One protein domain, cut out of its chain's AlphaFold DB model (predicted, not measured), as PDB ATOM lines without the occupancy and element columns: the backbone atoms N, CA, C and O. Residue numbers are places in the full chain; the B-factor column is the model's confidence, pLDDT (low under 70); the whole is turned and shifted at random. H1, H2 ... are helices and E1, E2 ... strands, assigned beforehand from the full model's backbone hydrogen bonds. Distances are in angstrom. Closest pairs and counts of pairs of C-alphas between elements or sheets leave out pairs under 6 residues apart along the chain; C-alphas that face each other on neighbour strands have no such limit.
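AT A GLANCE: This is residues 592 to 798 of the 806 residues of an uncharacterized protein of Armadillidium vulgare (UniProt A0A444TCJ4). The body is a barrel of eight strands, E14, E5, E6, E13, E10, E11, E8 and E7, with H2 at one end and H3 at the other; residues 686 to 687, just before E7, pair with E14 and nearly close the ring. Beyond E14 the same sheet continues into E3, E2, E1 and E4, which with H1 make an arm at one end of the longest axis, while the small pair E9 and E12 lies toward the opposite end. The 207 printed residues include 3 named helices and 14 named strands, in the order E1 E2 E3 E4 H1 E5 E6 H2 E7 E8 E9 E10 E11 E12 E13 H3 E14; the class is mixed. The large sheet is mixed, E9 and E12 are antiparallel, and the whole is compact, with a radius of gyration of the C-alphas of 16.2 A and spans of 53 by 37 by 31 A.

HOW THE PARTS SIT: Begin at E1, residues 592 to 595, a hairpin with E2, residues 601 to 607: N 594 and O 602 are 2.9 A apart. E3, residues 610 to 614, completes a meander, each strand the antiparallel neighbour of the one before, with N 605 and O 612 3.0 A apart. Edge strand E4, residues 625 to 628, is parallel to E1, with N 627 to O 593 at 2.9 A. H1, residues 629 to 634, has a height over the sheet of 8.2 A and lies over none of its strands, but only just: 2 of its C-alphas fall on E1. E5, residues 642 to 649, and E6, residues 652 to 661, form a hairpin, with N 645 to O 657 at 2.9 A. E14, residues 788 to 797, is antiparallel to E3, with N 613 to O 795 at 2.9 A, and to E5, with N 646 to O 792 at 2.8 A; it bends by 55 degrees at residue 791. The closest C-alphas of E14 and H2, residues 666 to 676, are those of Gly 794 and Cys 675, 4.7 A apart. Edge strand E7, residues 690 to 692, and E8, residues 700 to 703, are a hairpin, with N 702 to O 690 at 2.8 A. E9, residues 729 to 731, pairs with E12, residues 757 to 762, with N 762 to O 729 at 2.8 A. E10, residues 735 to 738, and E11, residues 750 to 753, are a hairpin, with N 751 to O 737 at 2.9 A; between E11 and E8, N 701 to O 752 is 3.0 A. E13, residues 765 to 771, is antiparallel to E6, with N 660 to O 768 at 2.9 A, and to E10, with N 766 to O 736 at 3.0 A. H3, residues 773 to 782, comes closest to E6 at the C-alphas of Val 775 and Gly 655, 5.9 A. H1, H2 and H3 are on the same face of the strongly twisted, curled sheet, making two layers, helices over one face of a sheet, and are apart from each other. In H1, H2 and H3 every O i to N i+4 pair is within hydrogen-bond range.

IN THESE COORDINATES: Find C-alpha 592 at (-11.653, -1.194, -40.675), where E1 begins. E6 starts at (14.921, 0.933, -37.429) and runs 26.9 A; E5 measures 23.6 A, E2 19.1 A, E13 17.1 A and H2 15.3 A. E14 runs 25.9 A to C-alpha 797 at (-8.766, 5.621, -28.193).

THE WHOLE: Look for the farthest C-alphas at Asp 624 and Thr 759, 53.8 A apart. The printed part has no cut; its long links are H2 to E7, E8 to E9 and E10 to E11. Mean pLDDT of the printed part is 90.1, and residues 592, 622, 624 to 625, 726 and 741 are under 70.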
ATOM      1  N   LEU A 592     -10.983  -2.485 -40.810       68.19
ATOM      2  CA  LEU A 592     -11.653  -1.194 -40.675       68.19
ATOM      3  C   LEU A 592     -10.732  -0.088 -41.197       68.19
ATOM      4  O   LEU A 592      -9.522  -0.131 -40.963       68.19
ATOM      5  N   CYS A 593     -11.319   0.937 -41.807       81.19
ATOM      6  CA  CYS A 593     -10.663   2.222 -42.036       81.19
ATOM      7  C   CYS A 593     -11.512   3.384 -41.492       81.19
ATOM      8  O   CYS A 593     -12.716   3.240 -41.259       81.19
ATOM      9  N   VAL A 594     -10.880   4.545 -41.310       84.31
ATOM     10  CA  VAL A 594     -11.590   5.831 -41.274       84.31
ATOM     11  C   VAL A 594     -11.401   6.528 -42.617       84.31
ATOM     12  O   VAL A 594     -10.275   6.594 -43.102       84.31
ATOM     13  N   GLU A 595     -12.475   7.059 -43.193       87.31
ATOM     14  CA  GLU A 595     -12.470   7.902 -44.392       87.31
ATOM     15  C   GLU A 595     -12.812   9.353 -44.021       87.31
ATOM     16  O   GLU A 595     -13.779   9.604 -43.296       87.31
ATOM     17  N   ALA A 596     -12.009  10.298 -44.509       88.12
ATOM     18  CA  ALA A 596     -12.269  11.733 -44.414       88.12
ATOM     19  C   ALA A 596     -13.057  12.253 -45.625       88.12
ATOM     20  O   ALA A 596     -13.034  11.644 -46.693       88.12
ATOM     21  N   GLU A 597     -13.705  13.417 -45.489       86.12
ATOM     22  CA  GLU A 597     -14.553  14.011 -46.544       86.12
ATOM     23  C   GLU A 597     -13.842  14.242 -47.898       86.12
ATOM     24  O   GLU A 597     -14.509  14.360 -48.925       86.12
ATOM     25  N   ASP A 598     -12.505  14.287 -47.928       86.94
ATOM     26  CA  ASP A 598     -11.696  14.418 -49.150       86.94
ATOM     27  C   ASP A 598     -11.133  13.088 -49.695       86.94
ATOM     28  O   ASP A 598     -10.282  13.096 -50.586       86.94
ATOM     29  N   GLY A 599     -11.605  11.944 -49.187       85.06
ATOM     30  CA  GLY A 599     -11.226  10.605 -49.650       85.06
ATOM     31  C   GLY A 599      -9.886  10.093 -49.112       85.06
ATOM     32  O   GLY A 599      -9.340   9.118 -49.634       85.06
ATOM     33  N   ARG A 600      -9.316  10.736 -48.082       90.88
ATOM     34  CA  ARG A 600      -8.163  10.185 -47.351       90.88
ATOM     35  C   ARG A 600      -8.596   9.094 -46.383       90.88
ATOM     36  O   ARG A 600      -9.575   9.247 -45.658       90.88
ATOM     37  N   LEU A 601      -7.810   8.023 -46.339       89.56
ATOM     38  CA  LEU A 601      -8.038   6.849 -45.506       89.56
ATOM     39  C   LEU A 601      -7.041   6.791 -44.346       89.56
ATOM     40  O   LEU A 601      -5.889   7.205 -44.467       89.56
ATOM     41  N   SER A 602      -7.481   6.237 -43.223       89.12
ATOM     42  CA  SER A 602      -6.660   5.898 -42.061       89.12
ATOM     43  C   SER A 602      -6.907   4.443 -41.670       89.12
ATOM     44  O   SER A 602      -8.052   3.991 -41.624       89.12
ATOM     45  N   SER A 603      -5.835   3.700 -41.396       86.75
ATOM     46  CA  SER A 603      -5.895   2.346 -40.843       86.75
ATOM     47  C   SER A 603      -6.138   2.362 -39.332       86.75
ATOM     48  O   SER A 603      -5.747   3.306 -38.643       86.75
ATOM     49  N   LEU A 604      -6.729   1.284 -38.806       85.00
ATOM     50  CA  LEU A 604      -6.923   1.079 -37.370       85.00
ATOM     51  C   LEU A 604      -6.133  -0.146 -36.867       85.00
ATOM     52  O   LEU A 604      -6.249  -1.229 -37.438       85.00
ATOM     53  N   GLU A 605      -5.385   0.000 -35.769       81.12
ATOM     54  CA  GLU A 605      -4.610  -1.076 -35.120       81.12
ATOM     55  C   GLU A 605      -5.007  -1.227 -33.637       81.12
ATOM     56  O   GLU A 605      -5.032  -0.258 -32.879       81.12
ATOM     57  N   TRP A 606      -5.271  -2.452 -33.168       76.06
ATOM     58  CA  TRP A 606      -5.454  -2.715 -31.732       76.06
ATOM     59  C   TRP A 606      -4.105  -2.917 -31.034       76.06
ATOM     60  O   TRP A 606      -3.509  -3.992 -31.100       76.06
ATOM     61  N   GLY A 607      -3.643  -1.883 -30.328       72.94
ATOM     62  CA  GLY A 607      -2.413  -1.903 -29.536       72.94
ATOM     63  C   GLY A 607      -2.656  -2.061 -28.025       72.94
ATOM     64  O   GLY A 607      -3.796  -2.014 -27.558       72.94
ATOM     65  N   PRO A 608      -1.588  -2.200 -27.214       75.62
ATOM     66  CA  PRO A 608      -1.702  -2.411 -25.765       75.62
ATOM     67  C   PRO A 608      -2.312  -1.219 -25.012       75.62
ATOM     68  O   PRO A 608      -2.897  -1.411 -23.951       75.62
ATOM     69  N   GLN A 609      -2.199  -0.005 -25.565       80.00
ATOM     70  CA  GLN A 609      -2.787   1.222 -25.012       80.00
ATOM     71  C   GLN A 609      -4.222   1.490 -25.498       80.00
ATOM     72  O   GLN A 609      -4.824   2.474 -25.082       80.00
ATOM     73  N   GLY A 610      -4.774   0.650 -26.382       82.25
ATOM     74  CA  GLY A 610      -6.088   0.846 -26.993       82.25
ATOM     75  C   GLY A 610      -6.066   0.858 -28.520       82.25
ATOM     76  O   GLY A 610      -5.086   0.467 -29.163       82.25
ATOM     77  N   LEU A 611      -7.177   1.314 -29.095       82.88
ATOM     78  CA  LEU A 611      -7.382   1.387 -30.538       82.88
ATOM     79  C   LEU A 611      -6.599   2.570 -31.109       82.88
ATOM     80  O   LEU A 611      -6.898   3.720 -30.798       82.88
ATOM     81  N   HIS A 612      -5.589   2.289 -31.919       89.12
ATOM     82  CA  HIS A 612      -4.833   3.290 -32.655       89.12
ATOM     83  C   HIS A 612      -5.564   3.606 -33.956       89.12
ATOM     84  O   HIS A 612      -5.963   2.695 -34.679       89.12
ATOM     85  N   ILE A 613      -5.700   4.892 -34.260       90.94
ATOM     86  CA  ILE A 613      -6.118   5.403 -35.561       90.94
ATOM     87  C   ILE A 613      -4.940   6.195 -36.104       90.94
ATOM     88  O   ILE A 613      -4.479   7.145 -35.467       90.94
ATOM     89  N   HIS A 614      -4.410   5.756 -37.238       93.81
ATOM     90  CA  HIS A 614      -3.176   6.285 -37.811       93.81
ATOM     91  C   HIS A 614      -3.447   7.592 -38.580       93.81
ATOM     92  O   HIS A 614      -4.599   7.998 -38.756       93.81
ATOM     93  N   CYS A 615      -2.403   8.280 -39.035       94.06
ATOM     94  CA  CYS A 615      -2.552   9.499 -39.829       94.06
ATOM     95  C   CYS A 615      -3.367   9.235 -41.112       94.06
ATOM     96  O   CYS A 615      -3.103   8.278 -41.837       94.06
ATOM     97  N   LEU A 616      -4.315  10.121 -41.425       91.50
ATOM     98  CA  LEU A 616      -5.079  10.116 -42.674       91.50
ATOM     99  C   LEU A 616      -4.159  10.353 -43.884       91.50
ATOM    100  O   LEU A 616      -3.369  11.301 -43.901       91.50
ATOM    101  N   GLN A 617      -4.289   9.520 -44.917       87.38
ATOM    102  CA  GLN A 617      -3.441   9.507 -46.110       87.38
ATOM    103  C   GLN A 617      -4.231   9.236 -47.399       87.38
ATOM    104  O   GLN A 617      -5.247   8.551 -47.395       87.38
ATOM    105  N   PHE A 618      -3.696   9.672 -48.543       80.88
ATOM    106  CA  PHE A 618      -4.117   9.182 -49.862       80.88
ATOM    107  C   PHE A 618      -3.437   7.836 -50.187       80.88
ATOM    108  O   PHE A 618      -2.656   7.732 -51.135       80.88
ATOM    109  N   THR A 619      -3.679   6.809 -49.369       77.00
ATOM    110  CA  THR A 619      -3.162   5.446 -49.574       77.00
ATOM    111  C   THR A 619      -4.300   4.441 -49.698       77.00
ATOM    112  O   THR A 619      -5.328   4.553 -49.037       77.00
ATOM    113  N   HIS A 620      -4.122   3.442 -50.566       71.06
ATOM    114  CA  HIS A 620      -5.115   2.390 -50.781       71.06
ATOM    115  C   HIS A 620      -5.061   1.360 -49.640       71.06
ATOM    116  O   HIS A 620      -4.484   0.278 -49.775       71.06
ATOM    117  N   VAL A 621      -5.665   1.705 -48.505       72.12
ATOM    118  CA  VAL A 621      -5.960   0.757 -47.425       72.12
ATOM    119  C   VAL A 621      -7.058  -0.187 -47.918       72.12
ATOM    120  O   VAL A 621      -8.117   0.275 -48.333       72.12
ATOM    121  N   SER A 622      -6.831  -1.500 -47.893       65.88
ATOM    122  CA  SER A 622      -7.922  -2.464 -48.066       65.88
ATOM    123  C   SER A 622      -8.770  -2.507 -46.795       65.88
ATOM    124  O   SER A 622      -8.242  -2.587 -45.687       65.88
ATOM    125  N   TYR A 623     -10.088  -2.448 -46.956       71.12
ATOM    126  CA  TYR A 623     -11.055  -2.449 -45.863       71.12
ATOM    127  C   TYR A 623     -12.308  -3.237 -46.256       71.12
ATOM    128  O   TYR A 623     -12.639  -3.357 -47.434       71.12
ATOM    129  N   ASP A 624     -13.014  -3.735 -45.249       58.47
ATOM    130  CA  ASP A 624     -14.348  -4.327 -45.359       58.47
ATOM    131  C   ASP A 624     -15.423  -3.395 -44.758       58.47
ATOM    132  O   ASP A 624     -16.608  -3.553 -45.044       58.47
ATOM    133  N   ILE A 625     -15.029  -2.439 -43.898       65.06
ATOM    134  CA  ILE A 625     -15.918  -1.479 -43.217       65.06
ATOM    135  C   ILE A 625     -15.249  -0.096 -43.164       65.06
ATOM    136  O   ILE A 625     -14.114   0.028 -42.701       65.06
ATOM    137  N   VAL A 626     -15.991   0.942 -43.563       72.56
ATOM    138  CA  VAL A 626     -15.588   2.356 -43.475       72.56
ATOM    139  C   VAL A 626     -16.298   3.044 -42.309       72.56
ATOM    140  O   VAL A 626     -17.501   2.864 -42.111       72.56
ATOM    141  N   ILE A 627     -15.575   3.875 -41.561       78.06
ATOM    142  CA  ILE A 627     -16.119   4.829 -40.584       78.06
ATOM    143  C   ILE A 627     -15.825   6.245 -41.093       78.06
ATOM    144  O   ILE A 627     -14.716   6.503 -41.546       78.06
ATOM    145  N   ARG A 628     -16.770   7.190 -41.013       81.94
ATOM    146  CA  ARG A 628     -16.482   8.595 -41.367       81.94
ATOM    147  C   ARG A 628     -15.676   9.295 -40.272       81.94
ATOM    148  O   ARG A 628     -15.930   9.091 -39.085       81.94
ATOM    149  N   ASP A 629     -14.758  10.169 -40.664       82.62
ATOM    150  CA  ASP A 629     -13.957  11.016 -39.770       82.62
ATOM    151  C   ASP A 629     -14.791  11.847 -38.778       82.62
ATOM    152  O   ASP A 629     -14.395  12.024 -37.631       82.62
ATOM    153  N   THR A 630     -15.989  12.284 -39.158       79.62
ATOM    154  CA  THR A 630     -16.980  12.917 -38.268       79.62
ATOM    155  C   THR A 630     -17.346  12.042 -37.062       79.62
ATOM    156  O   THR A 630     -17.442  12.546 -35.942       79.62
ATOM    157  N   VAL A 631     -17.480  10.725 -37.255       78.81
ATOM    158  CA  VAL A 631     -17.723   9.751 -36.177       78.81
ATOM    159  C   VAL A 631     -16.453   9.524 -35.358       78.81
ATOM    160  O   VAL A 631     -16.534   9.444 -34.134       78.81
ATOM    161  N   LEU A 632     -15.278   9.486 -36.001       82.50
ATOM    162  CA  LEU A 632     -13.993   9.444 -35.293       82.50
ATOM    163  C   LEU A 632     -13.814  10.672 -34.391       82.50
ATOM    164  O   LEU A 632     -13.441  10.515 -33.239       82.50
ATOM    165  N   ASN A 633     -14.097  11.878 -34.876       83.50
ATOM    166  CA  ASN A 633     -13.900  13.117 -34.124       83.50
ATOM    167  C   ASN A 633     -14.861  13.225 -32.926       83.50
ATOM    168  O   ASN A 633     -14.461  13.704 -31.868       83.50
ATOM    169  N   ALA A 634     -16.087  12.701 -33.040       78.31
ATOM    170  CA  ALA A 634     -16.992  12.508 -31.899       78.31
ATOM    171  C   ALA A 634     -16.513  11.417 -30.911       78.31
ATOM    172  O   ALA A 634     -16.960  11.373 -29.764       78.31
ATOM    173  N   LEU A 635     -15.595  10.554 -31.353       79.31
ATOM    174  CA  LEU A 635     -14.893   9.527 -30.584       79.31
ATOM    175  C   LEU A 635     -13.467   9.951 -30.178       79.31
ATOM    176  O   LEU A 635     -12.664   9.080 -29.859       79.31
ATOM    177  N   ILE A 636     -13.121  11.245 -30.141       85.69
ATOM    178  CA  ILE A 636     -11.860  11.717 -29.535       85.69
ATOM    179  C   ILE A 636     -12.161  12.504 -28.241       85.69
ATOM    180  O   ILE A 636     -12.904  13.482 -28.307       85.69
ATOM    181  N   PRO A 637     -11.614  12.127 -27.057       84.06
ATOM    182  CA  PRO A 637     -12.035  12.729 -25.786       84.06
ATOM    183  C   PRO A 637     -11.698  14.219 -25.710       84.06
ATOM    184  O   PRO A 637     -10.522  14.585 -25.764       84.06
ATOM    185  N   SER A 638     -12.699  15.085 -25.536       83.62
ATOM    186  CA  SER A 638     -12.524  16.537 -25.705       83.62
ATOM    187  C   SER A 638     -11.586  17.176 -24.672       83.62
ATOM    188  O   SER A 638     -10.886  18.148 -24.959       83.62
ATOM    189  N   LYS A 639     -11.522  16.624 -23.454       84.50
ATOM    190  CA  LYS A 639     -10.687  17.152 -22.358       84.50
ATOM    191  C   LYS A 639      -9.234  16.675 -22.403       84.50
ATOM    192  O   LYS A 639      -8.327  17.430 -22.035       84.50
ATOM    193  N   SER A 640      -9.011  15.423 -22.793       90.19
ATOM    194  CA  SER A 640      -7.778  14.669 -22.518       90.19
ATOM    195  C   SER A 640      -7.317  13.765 -23.681       90.19
ATOM    196  O   SER A 640      -6.901  12.629 -23.426       90.19
ATOM    197  N   PRO A 641      -7.353  14.225 -24.949       94.50
ATOM    198  CA  PRO A 641      -7.127  13.345 -26.089       94.50
ATOM    199  C   PRO A 641      -5.699  12.785 -26.093       94.50
ATOM    200  O   PRO A 641      -4.735  13.473 -25.735       94.50
ATOM    201  N   VAL A 642      -5.564  11.517 -26.481       95.88
ATOM    202  CA  VAL A 642      -4.284  10.801 -26.509       95.88
ATOM    203  C   VAL A 642      -3.819  10.618 -27.945       95.88
ATOM    204  O   VAL A 642      -4.557  10.123 -28.791       95.88
ATOM    205  N   VAL A 643      -2.567  10.984 -28.202       97.75
ATOM    206  CA  VAL A 643      -1.902  10.823 -29.499       97.75
ATOM    207  C   VAL A 643      -0.622  10.015 -29.356       97.75
ATOM    208  O   VAL A 643      -0.017   9.972 -28.278       97.75
ATOM    209  N   PHE A 644      -0.195   9.389 -30.448       97.75
ATOM    210  CA  PHE A 644       1.057   8.647 -30.514       97.75
ATOM    211  C   PHE A 644       1.990   9.178 -31.607       97.75
ATOM    212  O   PHE A 644       1.543   9.679 -32.638       97.75
ATOM    213  N   LEU A 645       3.295   9.036 -31.373       98.25
ATOM    214  CA  LEU A 645       4.362   9.243 -32.354       98.25
ATOM    215  C   LEU A 645       5.225   7.978 -32.397       98.25
ATOM    216  O   LEU A 645       5.744   7.562 -31.359       98.25
ATOM    217  N   GLU A 646       5.415   7.375 -33.565       97.31
ATOM    218  CA  GLU A 646       6.339   6.255 -33.748       97.31
ATOM    219  C   GLU A 646       7.684   6.743 -34.280       97.31
ATOM    220  O   GLU A 646       7.768   7.371 -35.339       97.31
ATOM    221  N   LEU A 647       8.743   6.478 -33.512       97.88
ATOM    222  CA  LEU A 647      10.068   7.027 -33.761       97.88
ATOM    223  C   LEU A 647      10.992   5.984 -34.389       97.88
ATOM    224  O   LEU A 647      11.159   4.890 -33.847       97.88
ATOM    225  N   THR A 648      11.659   6.356 -35.479       97.25
ATOM    226  CA  THR A 648      12.673   5.544 -36.170       97.25
ATOM    227  C   THR A 648      14.011   6.274 -36.283       97.25
ATOM    228  O   THR A 648      14.068   7.501 -36.349       97.25
ATOM    229  N   ALA A 649      15.108   5.519 -36.347       96.06
ATOM    230  CA  ALA A 649      16.422   6.008 -36.763       96.06
ATOM    231  C   ALA A 649      17.069   4.997 -37.714       96.06
ATOM    232  O   ALA A 649      17.093   3.802 -37.426       96.06
ATOM    233  N   ASP A 650      17.597   5.473 -38.843       89.88
ATOM    234  CA  ASP A 650      18.147   4.649 -39.932       89.88
ATOM    235  C   ASP A 650      17.209   3.490 -40.344       89.88
ATOM    236  O   ASP A 650      17.638   2.349 -40.494       89.88
ATOM    237  N   HIS A 651      15.912   3.791 -40.496       86.62
ATOM    238  CA  HIS A 651      14.824   2.844 -40.804       86.62
ATOM    239  C   HIS A 651      14.530   1.771 -39.731       86.62
ATOM    240  O   HIS A 651      13.635   0.952 -39.922       86.62
ATOM    241  N   THR A 652      15.207   1.802 -38.581       93.31
ATOM    242  CA  THR A 652      14.921   0.933 -37.429       93.31
ATOM    243  C   THR A 652      13.972   1.630 -36.456       93.31
ATOM    244  O   THR A 652      14.225   2.771 -36.064       93.31
ATOM    245  N   ILE A 653      12.901   0.953 -36.032       95.25
ATOM    246  CA  ILE A 653      11.956   1.460 -35.022       95.25
ATOM    247  C   ILE A 653      12.641   1.499 -33.647       95.25
ATOM    248  O   ILE A 653      13.125   0.482 -33.157       95.25
ATOM    249  N   ILE A 654      12.665   2.682 -33.031       95.56
ATOM    250  CA  ILE A 654      13.117   2.925 -31.651       95.56
ATOM    251  C   ILE A 654      11.956   2.641 -30.683       95.56
ATOM    252  O   ILE A 654      12.147   2.100 -29.597       95.56
ATOM    253  N   GLY A 655      10.733   3.009 -31.080       95.75
ATOM    254  CA  GLY A 655       9.505   2.717 -30.343       95.75
ATOM    255  C   GLY A 655       8.427   3.791 -30.495       95.75
ATOM    256  O   GLY A 655       8.630   4.823 -31.136       95.75
ATOM    257  N   ARG A 656       7.277   3.545 -29.863       96.56
ATOM    258  CA  ARG A 656       6.100   4.424 -29.872       96.56
ATOM    259  C   ARG A 656       6.058   5.284 -28.596       96.56
ATOM    260  O   ARG A 656       6.385   4.814 -27.505       96.56
ATOM    261  N   VAL A 657       5.710   6.561 -28.737       97.81
ATOM    262  CA  VAL A 657       5.627   7.566 -27.662       97.81
ATOM    263  C   VAL A 657       4.181   8.017 -27.529       97.81
ATOM    264  O   VAL A 657       3.611   8.473 -28.514       97.81
ATOM    265  N   TYR A 658       3.609   7.940 -26.327       97.31
ATOM    266  CA  TYR A 658       2.202   8.256 -26.073       97.31
ATOM    267  C   TYR A 658       2.060   9.533 -25.244       97.31
ATOM    268  O   TYR A 658       2.603   9.648 -24.140       97.31
ATOM    269  N   ILE A 659       1.315  10.495 -25.783       98.00
ATOM    270  CA  ILE A 659       1.146  11.843 -25.241       98.00
ATOM    271  C   ILE A 659      -0.332  12.046 -24.911       98.00
ATOM    272  O   ILE A 659      -1.181  11.949 -25.792       98.00
ATOM    273  N   ARG A 660      -0.640  12.380 -23.653       96.94
ATOM    274  CA  ARG A 660      -1.967  12.868 -23.251       96.94
ATOM    275  C   ARG A 660      -1.954  14.392 -23.346       96.94
ATOM    276  O   ARG A 660      -1.161  15.049 -22.667       96.94
ATOM    277  N   LEU A 661      -2.782  14.940 -24.227       97.00
ATOM    278  CA  LEU A 661      -2.908  16.374 -24.483       97.00
ATOM    279  C   LEU A 661      -3.922  17.017 -23.521       97.00
ATOM    280  O   LEU A 661      -4.667  16.325 -22.827       97.00
ATOM    281  N   TRP A 662      -3.949  18.350 -23.472       94.75
ATOM    282  CA  TRP A 662      -4.902  19.126 -22.669       94.75
ATOM    283  C   TRP A 662      -5.860  19.888 -23.596       94.75
ATOM    284  O   TRP A 662      -5.580  21.022 -23.977       94.75
ATOM    285  N   GLY A 663      -6.978  19.261 -23.977       91.50
ATOM    286  CA  GLY A 663      -7.861  19.727 -25.065       91.50
ATOM    287  C   GLY A 663      -8.523  21.097 -24.850       91.50
ATOM    288  O   GLY A 663      -8.954  21.741 -25.798       91.50
ATOM    289  N   HIS A 664      -8.501  21.638 -23.630       86.62
ATOM    290  CA  HIS A 664      -8.917  23.024 -23.376       86.62
ATOM    291  C   HIS A 664      -7.974  24.095 -23.976       86.62
ATOM    292  O   HIS A 664      -8.250  25.286 -23.831       86.62
ATOM    293  N   LEU A 665      -6.869  23.699 -24.625       91.88
ATOM    294  CA  LEU A 665      -5.894  24.581 -25.273       91.88
ATOM    295  C   LEU A 665      -5.913  24.406 -26.798       91.88
ATOM    296  O   LEU A 665      -5.807  23.293 -27.314       91.88
ATOM    297  N   ARG A 666      -5.918  25.510 -27.547       92.56
ATOM    298  CA  ARG A 666      -5.857  25.513 -29.021       92.56
ATOM    299  C   ARG A 666      -4.587  24.847 -29.537       92.56
ATOM    300  O   ARG A 666      -4.631  24.157 -30.551       92.56
ATOM    301  N   ARG A 667      -3.467  24.966 -28.813       92.94
ATOM    302  CA  ARG A 667      -2.239  24.211 -29.121       92.94
ATOM    303  C   ARG A 667      -2.390  22.695 -29.020       92.94
ATOM    304  O   ARG A 667      -1.768  21.997 -29.817       92.94
ATOM    305  N   ALA A 668      -3.213  22.186 -28.102       95.31
ATOM    306  CA  ALA A 668      -3.508  20.757 -28.032       95.31
ATOM    307  C   ALA A 668      -4.299  20.304 -29.265       95.31
ATOM    308  O   ALA A 668      -3.903  19.331 -29.898       95.31
ATOM    309  N   HIS A 669      -5.331  21.050 -29.673       95.06
ATOM    310  CA  HIS A 669      -6.074  20.761 -30.907       95.06
ATOM    311  C   HIS A 669      -5.200  20.863 -32.164       95.06
ATOM    312  O   HIS A 669      -5.207  19.952 -32.980       95.06
ATOM    313  N   ASN A 670      -4.351  21.887 -32.290       95.25
ATOM    314  CA  ASN A 670      -3.413  21.994 -33.413       95.25
ATOM    315  C   ASN A 670      -2.437  20.800 -33.466       95.25
ATOM    316  O   ASN A 670      -2.085  20.338 -34.547       95.25
ATOM    317  N   PHE A 671      -1.981  20.303 -32.311       97.19
ATOM    318  CA  PHE A 671      -1.119  19.120 -32.241       97.19
ATOM    319  C   PHE A 671      -1.879  17.824 -32.561       97.19
ATOM    320  O   PHE A 671      -1.329  16.961 -33.240       97.19
ATOM    321  N   LEU A 672      -3.131  17.702 -32.109       96.88
ATOM    322  CA  LEU A 672      -4.035  16.586 -32.398       96.88
ATOM    323  C   LEU A 672      -4.323  16.477 -33.901       96.88
ATOM    324  O   LEU A 672      -4.050  15.432 -34.485       96.88
ATOM    325  N   SER A 673      -4.764  17.569 -34.530       95.75
ATOM    326  CA  SER A 673      -4.979  17.675 -35.978       95.75
ATOM    327  C   SER A 673      -3.727  17.291 -36.774       95.75
ATOM    328  O   SER A 673      -3.799  16.498 -37.704       95.75
ATOM    329  N   LEU A 674      -2.534  17.731 -36.348       96.94
ATOM    330  CA  LEU A 674      -1.269  17.329 -36.980       96.94
ATOM    331  C   LEU A 674      -0.822  15.885 -36.667       96.94
ATOM    332  O   LEU A 674       0.031  15.364 -37.380       96.94
ATOM    333  N   CYS A 675      -1.359  15.211 -35.647       97.38
ATOM    334  CA  CYS A 675      -1.138  13.769 -35.455       97.38
ATOM    335  C   CYS A 675      -2.102  12.934 -36.305       97.38
ATOM    336  O   CYS A 675      -1.679  11.960 -36.919       97.38
ATOM    337  N   LEU A 676      -3.377  13.332 -36.355       94.56
ATOM    338  CA  LEU A 676      -4.431  12.677 -37.132       94.56
ATOM    339  C   LEU A 676      -4.310  12.947 -38.644       94.56
ATOM    340  O   LEU A 676      -4.735  12.134 -39.459       94.56
ATOM    341  N   GLY A 677      -3.731  14.083 -39.025       93.81
ATOM    342  CA  GLY A 677      -3.632  14.542 -40.407       93.81
ATOM    343  C   GLY A 677      -4.939  15.075 -40.993       93.81
ATOM    344  O   GLY A 677      -5.013  15.235 -42.207       93.81
ATOM    345  N   ASP A 678      -5.962  15.347 -40.178       90.06
ATOM    346  CA  ASP A 678      -7.317  15.767 -40.584       90.06
ATOM    347  C   ASP A 678      -7.337  16.834 -41.698       90.06
ATOM    348  O   ASP A 678      -7.990  16.644 -42.719       90.06
ATOM    349  N   GLN A 679      -6.528  17.889 -41.589       90.38
ATOM    350  CA  GLN A 679      -6.441  19.009 -42.538       90.38
ATOM    351  C   GLN A 679      -5.370  18.808 -43.636       90.38
ATOM    352  O   GLN A 679      -4.802  19.773 -44.155       90.38
ATOM    353  N   GLY A 680      -5.028  17.557 -43.960       88.81
ATOM    354  CA  GLY A 680      -4.087  17.178 -45.028       88.81
ATOM    355  C   GLY A 680      -2.606  17.449 -44.725       88.81
ATOM    356  O   GLY A 680      -1.740  17.196 -45.561       88.81
ATOM    357  N   LYS A 681      -2.299  17.960 -43.530       93.31
ATOM    358  CA  LYS A 681      -0.956  18.259 -43.017       93.31
ATOM    359  C   LYS A 681      -0.742  17.458 -41.735       93.31
ATOM    360  O   LYS A 681      -1.635  17.440 -40.893       93.31
ATOM    361  N   SER A 682       0.422  16.834 -41.553       96.00
ATOM    362  CA  SER A 682       0.697  16.020 -40.360       96.00
ATOM    363  C   SER A 682       2.171  16.003 -39.946       96.00
ATOM    364  O   SER A 682       3.048  16.471 -40.668       96.00
ATOM    365  N   TYR A 683       2.451  15.457 -38.760       97.75
ATOM    366  CA  TYR A 683       3.803  15.181 -38.267       97.75
ATOM    367  C   TYR A 683       4.412  13.886 -38.831       97.75
ATOM    368  O   TYR A 683       5.583  13.600 -38.560       97.75
ATOM    369  N   MET A 684       3.663  13.120 -39.625       95.62
ATOM    370  CA  MET A 684       4.160  11.919 -40.286       95.62
ATOM    371  C   MET A 684       5.242  12.278 -41.312       95.62
ATOM    372  O   MET A 684       5.126  13.258 -42.044       95.62
ATOM    373  N   ASN A 685       6.316  11.489 -41.366       94.50
ATOM    374  CA  ASN A 685       7.521  11.768 -42.154       94.50
ATOM    375  C   ASN A 685       8.200  13.117 -41.816       94.50
ATOM    376  O   ASN A 685       8.896  13.709 -42.647       94.50
ATOM    377  N   THR A 686       8.056  13.593 -40.574       96.88
ATOM    378  CA  THR A 686       8.858  14.709 -40.041       96.88
ATOM    379  C   THR A 686       9.997  14.206 -39.165       96.88
ATOM    380  O   THR A 686       9.952  13.091 -38.653       96.88
ATOM    381  N   LYS A 687      11.055  15.001 -38.996       95.62
ATOM    382  CA  LYS A 687      12.233  14.626 -38.202       95.62
ATOM    383  C   LYS A 687      12.445  15.544 -37.008       95.62
ATOM    384  O   LYS A 687      12.093  16.727 -37.035       95.62
ATOM    385  N   PHE A 688      13.116  15.025 -35.986       97.12
ATOM    386  CA  PHE A 688      13.652  15.869 -34.925       97.12
ATOM    387  C   PHE A 688      14.860  16.667 -35.433       97.12
ATOM    388  O   PHE A 688      15.755  16.147 -36.098       97.12
ATOM    389  N   LEU A 689      14.853  17.966 -35.138       94.75
ATOM    390  CA  LEU A 689      15.708  18.977 -35.759       94.75
ATOM    391  C   LEU A 689      16.930  19.331 -34.906       94.75
ATOM    392  O   LEU A 689      18.015  19.553 -35.436       94.75
ATOM    393  N   GLN A 690      16.741  19.433 -33.588       94.56
ATOM    394  CA  GLN A 690      17.770  19.865 -32.643       94.56
ATOM    395  C   GLN A 690      17.439  19.391 -31.222       94.56
ATOM    396  O   GLN A 690      16.278  19.403 -30.813       94.56
ATOM    397  N   VAL A 691      18.461  19.054 -30.433       96.56
ATOM    398  CA  VAL A 691      18.344  18.939 -28.970       96.56
ATOM    399  C   VAL A 691      18.921  20.193 -28.317       96.56
ATOM    400  O   VAL A 691      20.012  20.648 -28.665       96.56
ATOM    401  N   TYR A 692      18.206  20.743 -27.339       94.56
ATOM    402  CA  TYR A 692      18.693  21.804 -26.463       94.56
ATOM    403  C   TYR A 692      19.008  21.242 -25.079       94.56
ATOM    404  O   TYR A 692      18.319  20.339 -24.609       94.56
ATOM    405  N   ASN A 693      19.990  21.833 -24.389       93.25
ATOM    406  CA  ASN A 693      20.369  21.459 -23.019       93.25
ATOM    407  C   ASN A 693      20.785  19.972 -22.875       93.25
ATOM    408  O   ASN A 693      20.526  19.369 -21.835       93.25
ATOM    409  N   VAL A 694      21.446  19.394 -23.889       92.06
ATOM    410  CA  VAL A 694      21.927  17.993 -23.906       92.06
ATOM    411  C   VAL A 694      22.623  17.611 -22.591       92.06
ATOM    412  O   VAL A 694      23.522  18.320 -22.137       92.06
ATOM    413  N   ASN A 695      22.218  16.490 -21.991       88.81
ATOM    414  CA  ASN A 695      22.693  15.958 -20.710       88.81
ATOM    415  C   ASN A 695      22.612  16.947 -19.524       88.81
ATOM    416  O   ASN A 695      23.435  16.889 -18.609       88.81
ATOM    417  N   SER A 696      21.639  17.868 -19.517       92.81
ATOM    418  CA  SER A 696      21.519  18.897 -18.473       92.81
ATOM    419  C   SER A 696      20.071  19.290 -18.141       92.81
ATOM    420  O   SER A 696      19.120  18.904 -18.820       92.81
ATOM    421  N   SER A 697      19.898  20.097 -17.087       93.50
ATOM    422  CA  SER A 697      18.593  20.612 -16.649       93.50
ATOM    423  C   SER A 697      17.817  21.253 -17.808       93.50
ATOM    424  O   SER A 697      18.339  22.118 -18.524       93.50
ATOM    425  N   GLY A 698      16.563  20.841 -18.000       92.75
ATOM    426  CA  GLY A 698      15.705  21.331 -19.079       92.75
ATOM    427  C   GLY A 698      16.091  20.855 -20.483       92.75
ATOM    428  O   GLY A 698      15.817  21.569 -21.457       92.75
ATOM    429  N   GLU A 699      16.747  19.695 -20.585       96.88
ATOM    430  CA  GLU A 699      16.943  18.956 -21.836       96.88
ATOM    431  C   GLU A 699      15.610  18.733 -22.560       96.88
ATOM    432  O   GLU A 699      14.584  18.411 -21.943       96.88
ATOM    433  N   ARG A 700      15.623  18.964 -23.875       96.19
ATOM    434  CA  ARG A 700      14.433  18.917 -24.726       96.19
ATOM    435  C   ARG A 700      14.786  18.786 -26.206       96.19
ATOM    436  O   ARG A 700      15.761  19.386 -26.661       96.19
ATOM    437  N   ILE A 701      13.964  18.052 -26.946       97.38
ATOM    438  CA  ILE A 701      14.135  17.758 -28.377       97.38
ATOM    439  C   ILE A 701      13.071  18.480 -29.215       97.38
ATOM    440  O   ILE A 701      11.899  18.484 -28.842       97.38
ATOM    441  N   LEU A 702      13.493  19.127 -30.307       97.25
ATOM    442  CA  LEU A 702      12.678  19.957 -31.204       97.25
ATOM    443  C   LEU A 702      12.191  19.160 -32.418       97.25
ATOM    444  O   LEU A 702      13.019  18.598 -33.131       97.25
ATOM    445  N   GLY A 703      10.889  19.185 -32.700       96.56
ATOM    446  CA  GLY A 703      10.278  18.615 -33.910       96.56
ATOM    447  C   GLY A 703       9.162  19.500 -34.479       96.56
ATOM    448  O   GLY A 703       8.950  20.618 -34.007       96.56
ATOM    449  N   GLY A 704       8.449  18.992 -35.488       95.06
ATOM    450  CA  GLY A 704       7.190  19.579 -35.977       95.06
ATOM    451  C   GLY A 704       7.254  20.468 -37.227       95.06
ATOM    452  O   GLY A 704       6.233  21.058 -37.582       95.06
ATOM    453  N   ASP A 705       8.403  20.573 -37.909       95.94
ATOM    454  CA  ASP A 705       8.514  21.256 -39.214       95.94
ATOM    455  C   ASP A 705       8.105  20.310 -40.352       95.94
ATOM    456  O   ASP A 705       8.955  19.704 -41.011       95.94
ATOM    457  N   TYR A 706       6.796  20.182 -40.569       95.31
ATOM    458  CA  TYR A 706       6.236  19.357 -41.642       95.31
ATOM    459  C   TYR A 706       6.368  19.974 -43.041       95.31
ATOM    460  O   TYR A 706       6.126  19.291 -44.032       95.31
ATOM    461  N   GLU A 707       6.757  21.248 -43.150       94.19
ATOM    462  CA  GLU A 707       6.812  21.949 -44.439       94.19
ATOM    463  C   GLU A 707       8.197  21.829 -45.081       94.19
ATOM    464  O   GLU A 707       8.294  21.611 -46.287       94.19
ATOM    465  N   PHE A 708       9.277  21.924 -44.291       94.50
ATOM    466  CA  PHE A 708      10.643  21.905 -44.828       94.50
ATOM    467  C   PHE A 708      11.650  21.046 -44.050       94.50
ATOM    468  O   PHE A 708      12.809  20.961 -44.472       94.50
ATOM    469  N   ASN A 709      11.257  20.420 -42.930       94.88
ATOM    470  CA  ASN A 709      12.135  19.588 -42.095       94.88
ATOM    471  C   ASN A 709      13.501  20.262 -41.777       94.88
ATOM    472  O   ASN A 709      14.556  19.615 -41.806       94.88
ATOM    473  N   ASN A 710      13.515  21.577 -41.516       93.06
ATOM    474  CA  ASN A 710      14.743  22.358 -41.289       93.06
ATOM    475  C   ASN A 710      14.649  23.456 -40.203       93.06
ATOM    476  O   ASN A 710      15.648  24.125 -39.932       93.06
ATOM    477  N   GLY A 711      13.490  23.619 -39.563       90.31
ATOM    478  CA  GLY A 711      13.236  24.580 -38.487       90.31
ATOM    479  C   GLY A 711      12.807  25.972 -38.955       90.31
ATOM    480  O   GLY A 711      12.861  26.908 -38.159       90.31
ATOM    481  N   ARG A 712      12.419  26.131 -40.229       89.44
ATOM    482  CA  ARG A 712      11.942  27.410 -40.798       89.44
ATOM    483  C   ARG A 712      10.480  27.395 -41.238       89.44
ATOM    484  O   ARG A 712       9.965  28.456 -41.577       89.44
ATOM    485  N   GLY A 713       9.854  26.222 -41.272       91.12
ATOM    486  CA  GLY A 713       8.430  26.053 -41.543       91.12
ATOM    487  C   GLY A 713       7.699  25.470 -40.345       91.12
ATOM    488  O   GLY A 713       8.197  25.497 -39.213       91.12
ATOM    489  N   GLY A 714       6.518  24.928 -40.618       91.62
ATOM    490  CA  GLY A 714       5.606  24.445 -39.596       91.62
ATOM    491  C   GLY A 714       4.532  25.481 -39.282       91.62
ATOM    492  O   GLY A 714       4.377  25.903 -38.130       91.62
ATOM    493  N   LYS A 715       3.792  25.930 -40.306       93.00
ATOM    494  CA  LYS A 715       2.639  26.812 -40.106       93.00
ATOM    495  C   LYS A 715       1.617  26.149 -39.179       93.00
ATOM    496  O   LYS A 715       1.285  24.977 -39.358       93.00
ATOM    497  N   GLY A 716       1.078  26.902 -38.224       90.75
ATOM    498  CA  GLY A 716      -0.096  26.472 -37.462       90.75
ATOM    499  C   GLY A 716      -1.305  26.222 -38.373       90.75
ATOM    500  O   GLY A 716      -1.512  26.943 -39.357       90.75
ATOM    501  N   LEU A 717      -2.090  25.203 -38.024       92.19
ATOM    502  CA  LEU A 717      -3.410  24.935 -38.595       92.19
ATOM    503  C   LEU A 717      -4.462  25.862 -37.978       92.19
ATOM    504  O   LEU A 717      -5.289  26.422 -38.689       92.19
ATOM    505  N   ILE A 718      -4.373  26.065 -36.660       90.69
ATOM    506  CA  ILE A 718      -5.292  26.896 -35.879       90.69
ATOM    507  C   ILE A 718      -4.642  28.262 -35.614       90.69
ATOM    508  O   ILE A 718      -3.499  28.336 -35.154       90.69
ATOM    509  N   ASP A 719      -5.363  29.345 -35.899       87.25
ATOM    510  CA  ASP A 719      -4.934  30.712 -35.583       87.25
ATOM    511  C   ASP A 719      -5.189  31.064 -34.096       87.25
ATOM    512  O   ASP A 719      -5.803  30.301 -33.349       87.25
ATOM    513  N   ASP A 720      -4.666  32.204 -33.629       85.56
ATOM    514  CA  ASP A 720      -4.814  32.687 -32.243       85.56
ATOM    515  C   ASP A 720      -4.482  31.640 -31.148       85.56
ATOM    516  O   ASP A 720      -5.171  31.526 -30.129       85.56
ATOM    517  N   MET A 721      -3.419  30.855 -31.361       86.19
ATOM    518  CA  MET A 721      -2.885  29.904 -30.375       86.19
ATOM    519  C   MET A 721      -2.161  30.595 -29.209       86.19
ATOM    520  O   MET A 721      -1.450  31.583 -29.390       86.19
ATOM    521  N   GLU A 722      -2.265  30.003 -28.018       86.75
ATOM    522  CA  GLU A 722      -1.830  30.575 -26.739       86.75
ATOM    523  C   GLU A 722      -0.351  31.007 -26.747       86.75
ATOM    524  O   GLU A 722       0.531  30.258 -27.176       86.75
ATOM    525  N   TRP A 723      -0.034  32.205 -26.254       78.75
ATOM    526  CA  TRP A 723       1.346  32.702 -26.183       78.75
ATOM    527  C   TRP A 723       1.579  33.495 -24.887       78.75
ATOM    528  O   TRP A 723       0.788  33.405 -23.957       78.75
ATOM    529  N   ASN A 724       2.692  34.229 -24.794       70.94
ATOM    530  CA  ASN A 724       3.050  35.175 -23.719       70.94
ATOM    531  C   ASN A 724       3.175  34.643 -22.272       70.94
ATOM    532  O   ASN A 724       3.836  35.300 -21.471       70.94
ATOM    533  N   GLY A 725       2.655  33.458 -21.939       74.06
ATOM    534  CA  GLY A 725       2.812  32.831 -20.620       74.06
ATOM    535  C   GLY A 725       1.520  32.571 -19.842       74.06
ATOM    536  O   GLY A 725       1.613  32.237 -18.663       74.06
ATOM    537  N   ASP A 726       0.342  32.705 -20.458       69.44
ATOM    538  CA  ASP A 726      -0.953  32.589 -19.756       69.44
ATOM    539  C   ASP A 726      -1.157  31.226 -19.060       69.44
ATOM    540  O   ASP A 726      -1.818  31.145 -18.024       69.44
ATOM    541  N   TYR A 727      -0.511  30.173 -19.574       84.69
ATOM    542  CA  TYR A 727      -0.504  28.814 -19.019       84.69
ATOM    543  C   TYR A 727       0.895  28.390 -18.537       84.69
ATOM    544  O   TYR A 727       1.292  27.233 -18.672       84.69
ATOM    545  N   ALA A 728       1.690  29.324 -18.001       87.62
ATOM    546  CA  ALA A 728       3.082  29.043 -17.660       87.62
ATOM    547  C   ALA A 728       3.243  28.044 -16.494       87.62
ATOM    548  O   ALA A 728       2.807  28.296 -15.370       87.62
ATOM    549  N   MET A 729       3.960  26.939 -16.731       89.25
ATOM    550  CA  MET A 729       4.217  25.883 -15.737       89.25
ATOM    551  C   MET A 729       5.704  25.521 -15.660       89.25
ATOM    552  O   MET A 729       6.395  25.512 -16.679       89.25
ATOM    553  N   ALA A 730       6.190  25.164 -14.467       92.69
ATOM    554  CA  ALA A 730       7.563  24.694 -14.256       92.69
ATOM    555  C   ALA A 730       7.888  23.462 -15.121       92.69
ATOM    556  O   ALA A 730       7.082  22.532 -15.204       92.69
ATOM    557  N   MET A 731       9.072  23.441 -15.744       94.25
ATOM    558  CA  MET A 731       9.454  22.404 -16.709       94.25
ATOM    559  C   MET A 731       9.560  21.026 -16.037       94.25
ATOM    560  O   MET A 731      10.453  20.790 -15.219       94.25
ATOM    561  N   LYS A 732       8.696  20.078 -16.418       95.88
ATOM    562  CA  LYS A 732       8.791  18.662 -16.021       95.88
ATOM    563  C   LYS A 732       9.164  17.793 -17.221       95.88
ATOM    564  O   LYS A 732       8.664  18.011 -18.322       95.88
ATOM    565  N   ALA A 733       9.988  16.770 -16.995       96.69
ATOM    566  CA  ALA A 733      10.207  15.713 -17.978       96.69
ATOM    567  C   ALA A 733       8.866  15.086 -18.409       96.69
ATOM    568  O   ALA A 733       7.949  14.945 -17.601       96.69
ATOM    569  N   GLY A 734       8.757  14.746 -19.690       96.56
ATOM    570  CA  GLY A 734       7.529  14.317 -20.350       96.56
ATOM    571  C   GLY A 734       6.675  15.461 -20.907       96.56
ATOM    572  O   GLY A 734       5.938  15.223 -21.856       96.56
ATOM    573  N   MET A 735       6.759  16.695 -20.395       97.38
ATOM    574  CA  MET A 735       5.929  17.794 -20.916       97.38
ATOM    575  C   MET A 735       6.261  18.140 -22.372       97.38
ATOM    576  O   MET A 735       7.433  18.209 -22.755       97.38
ATOM    577  N   ILE A 736       5.211  18.433 -23.137       96.75
ATOM    578  CA  ILE A 736       5.264  19.013 -24.479       96.75
ATOM    579  C   ILE A 736       4.899  20.501 -24.410       96.75
ATOM    580  O   ILE A 736       3.973  20.885 -23.695       96.75
ATOM    581  N   THR A 737       5.632  21.337 -25.148       94.31
ATOM    582  CA  THR A 737       5.426  22.794 -25.252       94.31
ATOM    583  C   THR A 737       5.632  23.272 -26.686       94.31
ATOM    584  O   THR A 737       6.285  22.602 -27.488       94.31
ATOM    585  N   ALA A 738       5.142  24.473 -26.998       91.00
ATOM    586  CA  ALA A 738       5.460  25.160 -28.247       91.00
ATOM    587  C   ALA A 738       6.951  25.519 -28.343       91.00
ATOM    588  O   ALA A 738       7.608  25.778 -27.327       91.00
ATOM    589  N   ALA A 739       7.454  25.589 -29.572       84.94
ATOM    590  CA  ALA A 739       8.748  26.159 -29.924       84.94
ATOM    591  C   ALA A 739       8.583  27.420 -30.794       84.94
ATOM    592  O   ALA A 739       7.472  27.861 -31.086       84.94
ATOM    593  N   GLY A 740       9.703  28.019 -31.208       71.94
ATOM    594  CA  GLY A 740       9.700  29.250 -32.002       71.94
ATOM    595  C   GLY A 740       9.393  30.505 -31.179       71.94
ATOM    596  O   GLY A 740       9.683  30.574 -29.984       71.94
ATOM    597  N   SER A 741       8.853  31.525 -31.845       67.12
ATOM    598  CA  SER A 741       8.675  32.891 -31.322       67.12
ATOM    599  C   SER A 741       7.212  33.362 -31.286       67.12
ATOM    600  O   SER A 741       6.958  34.558 -31.149       67.12
ATOM    601  N   GLY A 742       6.252  32.440 -31.425       72.25
ATOM    602  CA  GLY A 742       4.821  32.748 -31.552       72.25
ATOM    603  C   GLY A 742       4.398  33.168 -32.966       72.25
ATOM    604  O   GLY A 742       3.258  33.570 -33.175       72.25
ATOM    605  N   GLN A 743       5.301  33.080 -33.948       84.06
ATOM    606  CA  GLN A 743       5.003  33.396 -35.345       84.06
ATOM    607  C   GLN A 743       4.132  32.298 -35.990       84.06
ATOM    608  O   GLN A 743       4.474  31.117 -35.871       84.06
ATOM    609  N   PRO A 744       3.065  32.650 -36.741       84.50
ATOM    610  CA  PRO A 744       2.177  31.672 -37.373       84.50
ATOM    611  C   PRO A 744       2.876  30.646 -38.272       84.50
ATOM    612  O   PRO A 744       2.420  29.511 -38.337       84.50
ATOM    613  N   ALA A 745       3.992  31.013 -38.915       87.94
ATOM    614  CA  ALA A 745       4.777  30.154 -39.811       87.94
ATOM    615  C   ALA A 745       5.648  29.090 -39.106       87.94
ATOM    616  O   ALA A 745       6.215  28.237 -39.778       87.94
ATOM    617  N   THR A 746       5.769  29.137 -37.774       90.81
ATOM    618  CA  THR A 746       6.542  28.167 -36.970       90.81
ATOM    619  C   THR A 746       5.718  27.610 -35.803       90.81
ATOM    620  O   THR A 746       6.267  27.181 -34.789       90.81
ATOM    621  N   ASN A 747       4.391  27.721 -35.877       91.62
ATOM    622  CA  ASN A 747       3.489  27.517 -34.745       91.62
ATOM    623  C   ASN A 747       3.146  26.032 -34.489       91.62
ATOM    624  O   ASN A 747       2.620  25.729 -33.420       91.62
ATOM    625  N   SER A 748       3.475  25.119 -35.418       94.19
ATOM    626  CA  SER A 748       3.462  23.661 -35.189       94.19
ATOM    627  C   SER A 748       4.762  23.115 -34.593       94.19
ATOM    628  O   SER A 748       4.830  21.934 -34.257       94.19
ATOM    629  N   LEU A 749       5.816  23.930 -34.467       95.38
ATOM    630  CA  LEU A 749       7.063  23.461 -33.871       95.38
ATOM    631  C   LEU A 749       6.856  23.166 -32.380       95.38
ATOM    632  O   LEU A 749       6.304  23.985 -31.638       95.38
ATOM    633  N   PHE A 750       7.349  22.017 -31.925       96.25
ATOM    634  CA  PHE A 750       7.157  21.543 -30.556       96.25
ATOM    635  C   PHE A 750       8.454  21.052 -29.917       96.25
ATOM    636  O   PHE A 750       9.398  20.640 -30.591       96.25
ATOM    637  N   LEU A 751       8.489  21.086 -28.586       96.88
ATOM    638  CA  LEU A 751       9.593  20.590 -27.770       96.88
ATOM    639  C   LEU A 751       9.075  19.544 -26.784       96.88
ATOM    640  O   LEU A 751       8.210  19.865 -25.970       96.88
ATOM    641  N   ILE A 752       9.645  18.334 -26.807       97.75
ATOM    642  CA  ILE A 752       9.424  17.328 -25.756       97.75
ATOM    643  C   ILE A 752      10.535  17.452 -24.713       97.75
ATOM    644  O   ILE A 752      11.716  17.405 -25.060       97.75
ATOM    645  N   CYS A 753      10.178  17.599 -23.439       97.44
ATOM    646  CA  CYS A 753      11.128  17.686 -22.332       97.44
ATOM    647  C   CYS A 753      11.582  16.297 -21.857       97.44
ATOM    648  O   CYS A 753      10.755  15.470 -21.478       97.44
ATOM    649  N   THR A 754      12.887  16.038 -21.790       97.00
ATOM    650  CA  THR A 754      13.447  14.773 -21.269       97.00
ATOM    651  C   THR A 754      13.994  14.896 -19.845       97.00
ATOM    652  O   THR A 754      14.018  13.899 -19.113       97.00
ATOM    653  N   GLN A 755      14.388  16.099 -19.418       95.69
ATOM    654  CA  GLN A 755      14.885  16.381 -18.066       95.69
ATOM    655  C   GLN A 755      14.207  17.628 -17.497       95.69
ATOM    656  O   GLN A 755      14.289  18.703 -18.085       95.69
ATOM    657  N   SER A 756      13.553  17.483 -16.342       95.56
ATOM    658  CA  SER A 756      12.881  18.579 -15.635       95.56
ATOM    659  C   SER A 756      13.833  19.739 -15.319       95.56
ATOM    660  O   SER A 756      15.023  19.524 -15.093       95.56
ATOM    661  N   ASP A 757      13.290  20.949 -15.212       95.00
ATOM    662  CA  ASP A 757      13.979  22.106 -14.642       95.00
ATOM    663  C   ASP A 757      13.017  22.926 -13.761       95.00
ATOM    664  O   ASP A 757      12.221  23.704 -14.284       95.00
ATOM    665  N   PRO A 758      13.079  22.806 -12.423       91.19
ATOM    666  CA  PRO A 758      12.214  23.575 -11.531       91.19
ATOM    667  C   PRO A 758      12.581  25.069 -11.453       91.19
ATOM    668  O   PRO A 758      11.883  25.820 -10.777       91.19
ATOM    669  N   THR A 759      13.666  25.515 -12.101       91.44
ATOM    670  CA  THR A 759      14.084  26.930 -12.135       91.44
ATOM    671  C   THR A 759      13.523  27.702 -13.330       91.44
ATOM    672  O   THR A 759      13.651  28.926 -13.381       91.44
ATOM    673  N   ARG A 760      12.897  27.011 -14.293       90.88
ATOM    674  CA  ARG A 760      12.334  27.596 -15.515       90.88
ATOM    675  C   ARG A 760      10.919  27.089 -15.770       90.88
ATOM    676  O   ARG A 760      10.579  25.955 -15.443       90.88
ATOM    677  N   ASN A 761      10.123  27.929 -16.426       91.19
ATOM    678  CA  ASN A 761       8.777  27.587 -16.866       91.19
ATOM    679  C   ASN A 761       8.736  27.423 -18.390       91.19
ATOM    680  O   ASN A 761       9.409  28.155 -19.117       91.19
ATOM    681  N   PHE A 762       7.895  26.509 -18.868       91.12
ATOM    682  CA  PHE A 762       7.355  26.573 -20.223       91.12
ATOM    683  C   PHE A 762       6.235  27.614 -20.261       91.12
ATOM    684  O   PHE A 762       5.427  27.651 -19.339       91.12
ATOM    685  N   SER A 763       6.175  28.444 -21.308       84.94
ATOM    686  CA  SER A 763       5.165  29.510 -21.438       84.94
ATOM    687  C   SER A 763       3.756  28.970 -21.700       84.94
ATOM    688  O   SER A 763       2.781  29.531 -21.214       84.94
ATOM    689  N   CYS A 764       3.661  27.889 -22.476       88.75
ATOM    690  CA  CYS A 764       2.429  27.146 -22.715       88.75
ATOM    691  C   CYS A 764       2.783  25.684 -23.048       88.75
ATOM    692  O   CYS A 764       2.908  25.331 -24.229       88.75
ATOM    693  N   PRO A 765       2.994  24.829 -22.033       94.12
ATOM    694  CA  PRO A 765       2.879  23.397 -22.233       94.12
ATOM    695  C   PRO A 765       1.412  23.036 -22.521       94.12
ATOM    696  O   PRO A 765       0.507  23.741 -22.080       94.12
ATOM    697  N   TYR A 766       1.175  21.971 -23.285       95.38
ATOM    698  CA  TYR A 766      -0.181  21.568 -23.705       95.38
ATOM    699  C   TYR A 766      -0.399  20.046 -23.751       95.38
ATOM    700  O   TYR A 766      -1.381  19.556 -24.310       95.38
ATOM    701  N   GLY A 767       0.517  19.284 -23.154       96.75
ATOM    702  CA  GLY A 767       0.415  17.836 -23.030       96.75
ATOM    703  C   GLY A 767       1.599  17.228 -22.288       96.75
ATOM    704  O   GLY A 767       2.588  17.905 -21.986       96.75
ATOM    705  N   ILE A 768       1.499  15.934 -21.994       97.44
ATOM    706  CA  ILE A 768       2.533  15.168 -21.300       97.44
ATOM    707  C   ILE A 768       2.659  13.749 -21.869       97.44
ATOM    708  O   ILE A 768       1.671  13.037 -22.042       97.44
ATOM    709  N   VAL A 769       3.895  13.335 -22.138       97.75
ATOM    710  CA  VAL A 769       4.266  11.946 -22.422       97.75
ATOM    711  C   VAL A 769       4.033  11.120 -21.158       97.75
ATOM    712  O   VAL A 769       4.768  11.285 -20.181       97.75
ATOM    713  N   PHE A 770       3.028  10.242 -21.170       93.81
ATOM    714  CA  PHE A 770       2.769   9.316 -20.060       93.81
ATOM    715  C   PHE A 770       3.476   7.970 -20.266       93.81
ATOM    716  O   PHE A 770       3.972   7.391 -19.302       93.81
ATOM    717  N   GLU A 771       3.630   7.527 -21.517       94.62
ATOM    718  CA  GLU A 771       4.391   6.330 -21.882       94.62
ATOM    719  C   GLU A 771       5.347   6.608 -23.056       94.62
ATOM    720  O   GLU A 771       5.125   7.493 -23.877       94.62
ATOM    721  N   GLY A 772       6.468   5.885 -23.119       95.69
ATOM    722  CA  GLY A 772       7.484   6.067 -24.162       95.69
ATOM    723  C   GLY A 772       8.527   7.160 -23.878       95.69
ATOM    724  O   GLY A 772       9.419   7.376 -24.691       95.69
ATOM    725  N   LEU A 773       8.536   7.796 -22.695       97.00
ATOM    726  CA  LEU A 773       9.570   8.786 -22.318       97.00
ATOM    727  C   LEU A 773      11.014   8.231 -22.381       97.00
ATOM    728  O   LEU A 773      11.967   8.995 -22.533       97.00
ATOM    729  N   LYS A 774      11.192   6.904 -22.293       97.06
ATOM    730  CA  LYS A 774      12.479   6.231 -22.553       97.06
ATOM    731  C   LYS A 774      12.895   6.353 -24.028       97.06
ATOM    732  O   LYS A 774      14.025   6.747 -24.286       97.06
ATOM    733  N   VAL A 775      11.966   6.125 -24.960       97.44
ATOM    734  CA  VAL A 775      12.169   6.254 -26.415       97.44
ATOM    735  C   VAL A 775      12.568   7.687 -26.781       97.44
ATOM    736  O   VAL A 775      13.496   7.886 -27.555       97.44
ATOM    737  N   VAL A 776      11.959   8.706 -26.157       97.06
ATOM    738  CA  VAL A 776      12.349  10.119 -26.372       97.06
ATOM    739  C   VAL A 776      13.787  10.396 -25.899       97.06
ATOM    740  O   VAL A 776      14.516  11.158 -26.534       97.06
ATOM    741  N   LYS A 777      14.230   9.771 -24.800       96.44
ATOM    742  CA  LYS A 777      15.617   9.889 -24.307       96.44
ATOM    743  C   LYS A 777      16.618   9.157 -25.196       96.44
ATOM    744  O   LYS A 777      17.724   9.651 -25.394       96.44
ATOM    745  N   GLU A 778      16.226   8.019 -25.750       95.94
ATOM    746  CA  GLU A 778      17.021   7.291 -26.736       95.94
ATOM    747  C   GLU A 778      17.131   8.083 -28.047       95.94
ATOM    748  O   GLU A 778      18.235   8.312 -28.529       95.94
ATOM    749  N   ALA A 779      16.024   8.643 -28.546       95.94
ATOM    750  CA  ALA A 779      16.013   9.575 -29.673       95.94
ATOM    751  C   ALA A 779      16.967  10.765 -29.459       95.94
ATOM    752  O   ALA A 779      17.761  11.078 -30.345       95.94
ATOM    753  N   VAL A 780      16.969  11.386 -28.271       96.19
ATOM    754  CA  VAL A 780      17.941  12.438 -27.910       96.19
ATOM    755  C   VAL A 780      19.388  11.960 -28.080       96.19
ATOM    756  O   VAL A 780      20.184  12.672 -28.690       96.19
ATOM    757  N   GLN A 781      19.734  10.759 -27.611       93.69
ATOM    758  CA  GLN A 781      21.085  10.204 -27.779       93.69
ATOM    759  C   GLN A 781      21.407   9.911 -29.255       93.69
ATOM    760  O   GLN A 781      22.498  10.232 -29.727       93.69
ATOM    761  N   LEU A 782      20.448   9.361 -30.003       93.62
ATOM    762  CA  LEU A 782      20.613   9.003 -31.411       93.62
ATOM    763  C   LEU A 782      20.777  10.237 -32.316       93.62
ATOM    764  O   LEU A 782      21.616  10.190 -33.214       93.62
ATOM    765  N   THR A 783      20.094  11.362 -32.051       91.44
ATOM    766  CA  THR A 783      20.235  12.604 -32.857       91.44
ATOM    767  C   THR A 783      21.655  13.181 -32.918       91.44
ATOM    768  O   THR A 783      21.955  13.966 -33.814       91.44
ATOM    769  N   ALA A 784      22.561  12.778 -32.019       89.38
ATOM    770  CA  ALA A 784      23.975  13.150 -32.093       89.38
ATOM    771  C   ALA A 784      24.747  12.436 -33.228       89.38
ATOM    772  O   ALA A 784      25.880  12.815 -33.524       89.38
ATOM    773  N   THR A 785      24.170  11.392 -33.839       91.62
ATOM    774  CA  THR A 785      24.836  10.525 -34.837       91.62
ATOM    775  C   THR A 785      23.959  10.114 -36.023       91.62
ATOM    776  O   THR A 785      24.493   9.810 -37.086       91.62
ATOM    777  N   LYS A 786      22.633  10.115 -35.859       93.94
ATOM    778  CA  LYS A 786      21.629   9.634 -36.818       93.94
ATOM    779  C   LYS A 786      20.502  10.652 -36.966       93.94
ATOM    780  O   LYS A 786      20.309  11.505 -36.101       93.94
ATOM    781  N   GLN A 787      19.714  10.540 -38.032       94.94
ATOM    782  CA  GLN A 787      18.461  11.291 -38.143       94.94
ATOM    783  C   GLN A 787      17.332  10.488 -37.492       94.94
ATOM    784  O   GLN A 787      17.142   9.322 -37.836       94.94
ATOM    785  N   VAL A 788      16.597  11.108 -36.566       97.50
ATOM    786  CA  VAL A 788      15.417  10.500 -35.933       97.50
ATOM    787  C   VAL A 788      14.156  11.062 -36.573       97.50
ATOM    788  O   VAL A 788      13.959  12.279 -36.578       97.50
ATOM    789  N   TRP A 789      13.310  10.174 -37.083       97.69
ATOM    790  CA  TRP A 789      12.077  10.486 -37.798       97.69
ATOM    791  C   TRP A 789      10.850  10.036 -37.005       97.69
ATOM    792  O   TRP A 789      10.900   9.048 -36.276       97.69
ATOM    793  N   ILE A 790       9.751  10.766 -37.171       97.88
ATOM    794  CA  ILE A 790       8.389  10.350 -36.849       97.88
ATOM    795  C   ILE A 790       7.864   9.700 -38.129       97.88
ATOM    796  O   ILE A 790       7.448  10.394 -39.057       97.88
ATOM    797  N   THR A 791       7.981   8.380 -38.238       95.69
ATOM    798  CA  THR A 791       7.550   7.637 -39.439       95.69
ATOM    799  C   THR A 791       6.050   7.400 -39.471       95.69
ATOM    800  O   THR A 791       5.481   7.311 -40.553       95.69
ATOM    801  N   ASP A 792       5.419   7.353 -38.301       95.69
ATOM    802  CA  ASP A 792       3.976   7.229 -38.140       95.69
ATOM    803  C   ASP A 792       3.504   8.025 -36.914       95.69
ATOM    804  O   ASP A 792       4.268   8.270 -35.975       95.69
ATOM    805  N   CYS A 793       2.258   8.477 -36.945       97.19
ATOM    806  CA  CYS A 793       1.606   9.190 -35.855       97.19
ATOM    807  C   CYS A 793       0.090   9.066 -35.974       97.19
ATOM    808  O   CYS A 793      -0.438   8.771 -37.042       97.19
ATOM    809  N   GLY A 794      -0.617   9.335 -34.881       96.31
ATOM    810  CA  GLY A 794      -2.068   9.243 -34.878       96.31
ATOM    811  C   GLY A 794      -2.677   9.447 -33.502       96.31
ATOM    812  O   GLY A 794      -2.048   9.998 -32.594       96.31
ATOM    813  N   VAL A 795      -3.910   8.985 -33.351       95.12
ATOM    814  CA  VAL A 795      -4.726   9.089 -32.137       95.12
ATOM    815  C   VAL A 795      -4.857   7.705 -31.501       95.12
ATOM    816  O   VAL A 795      -4.873   6.700 -32.209       95.12
ATOM    817  N   VAL A 796      -4.949   7.627 -30.172       91.25
ATOM    818  CA  VAL A 796      -5.273   6.377 -29.467       91.25
ATOM    819  C   VAL A 796      -6.557   6.556 -28.677       91.25
ATOM    820  O   VAL A 796      -6.613   7.348 -27.735       91.25
ATOM    821  N   LEU A 797      -7.574   5.770 -29.018       85.50
ATOM    822  CA  LEU A 797      -8.766   5.621 -28.193       85.50
ATOM    823  C   LEU A 797      -8.446   4.599 -27.112       85.50
ATOM    824  O   LEU A 797      -8.618   3.385 -27.267       85.50
ATOM    825  N   VAL A 798      -7.897   5.132 -26.023       78.31
ATOM    826  CA  VAL A 798      -7.640   4.389 -24.796       78.31
ATOM    827  C   VAL A 798      -8.997   3.916 -24.263       78.31
ATOM    828  O   VAL A 798      -9.849   4.761 -23.980       78.31
TER     829      VAL A 798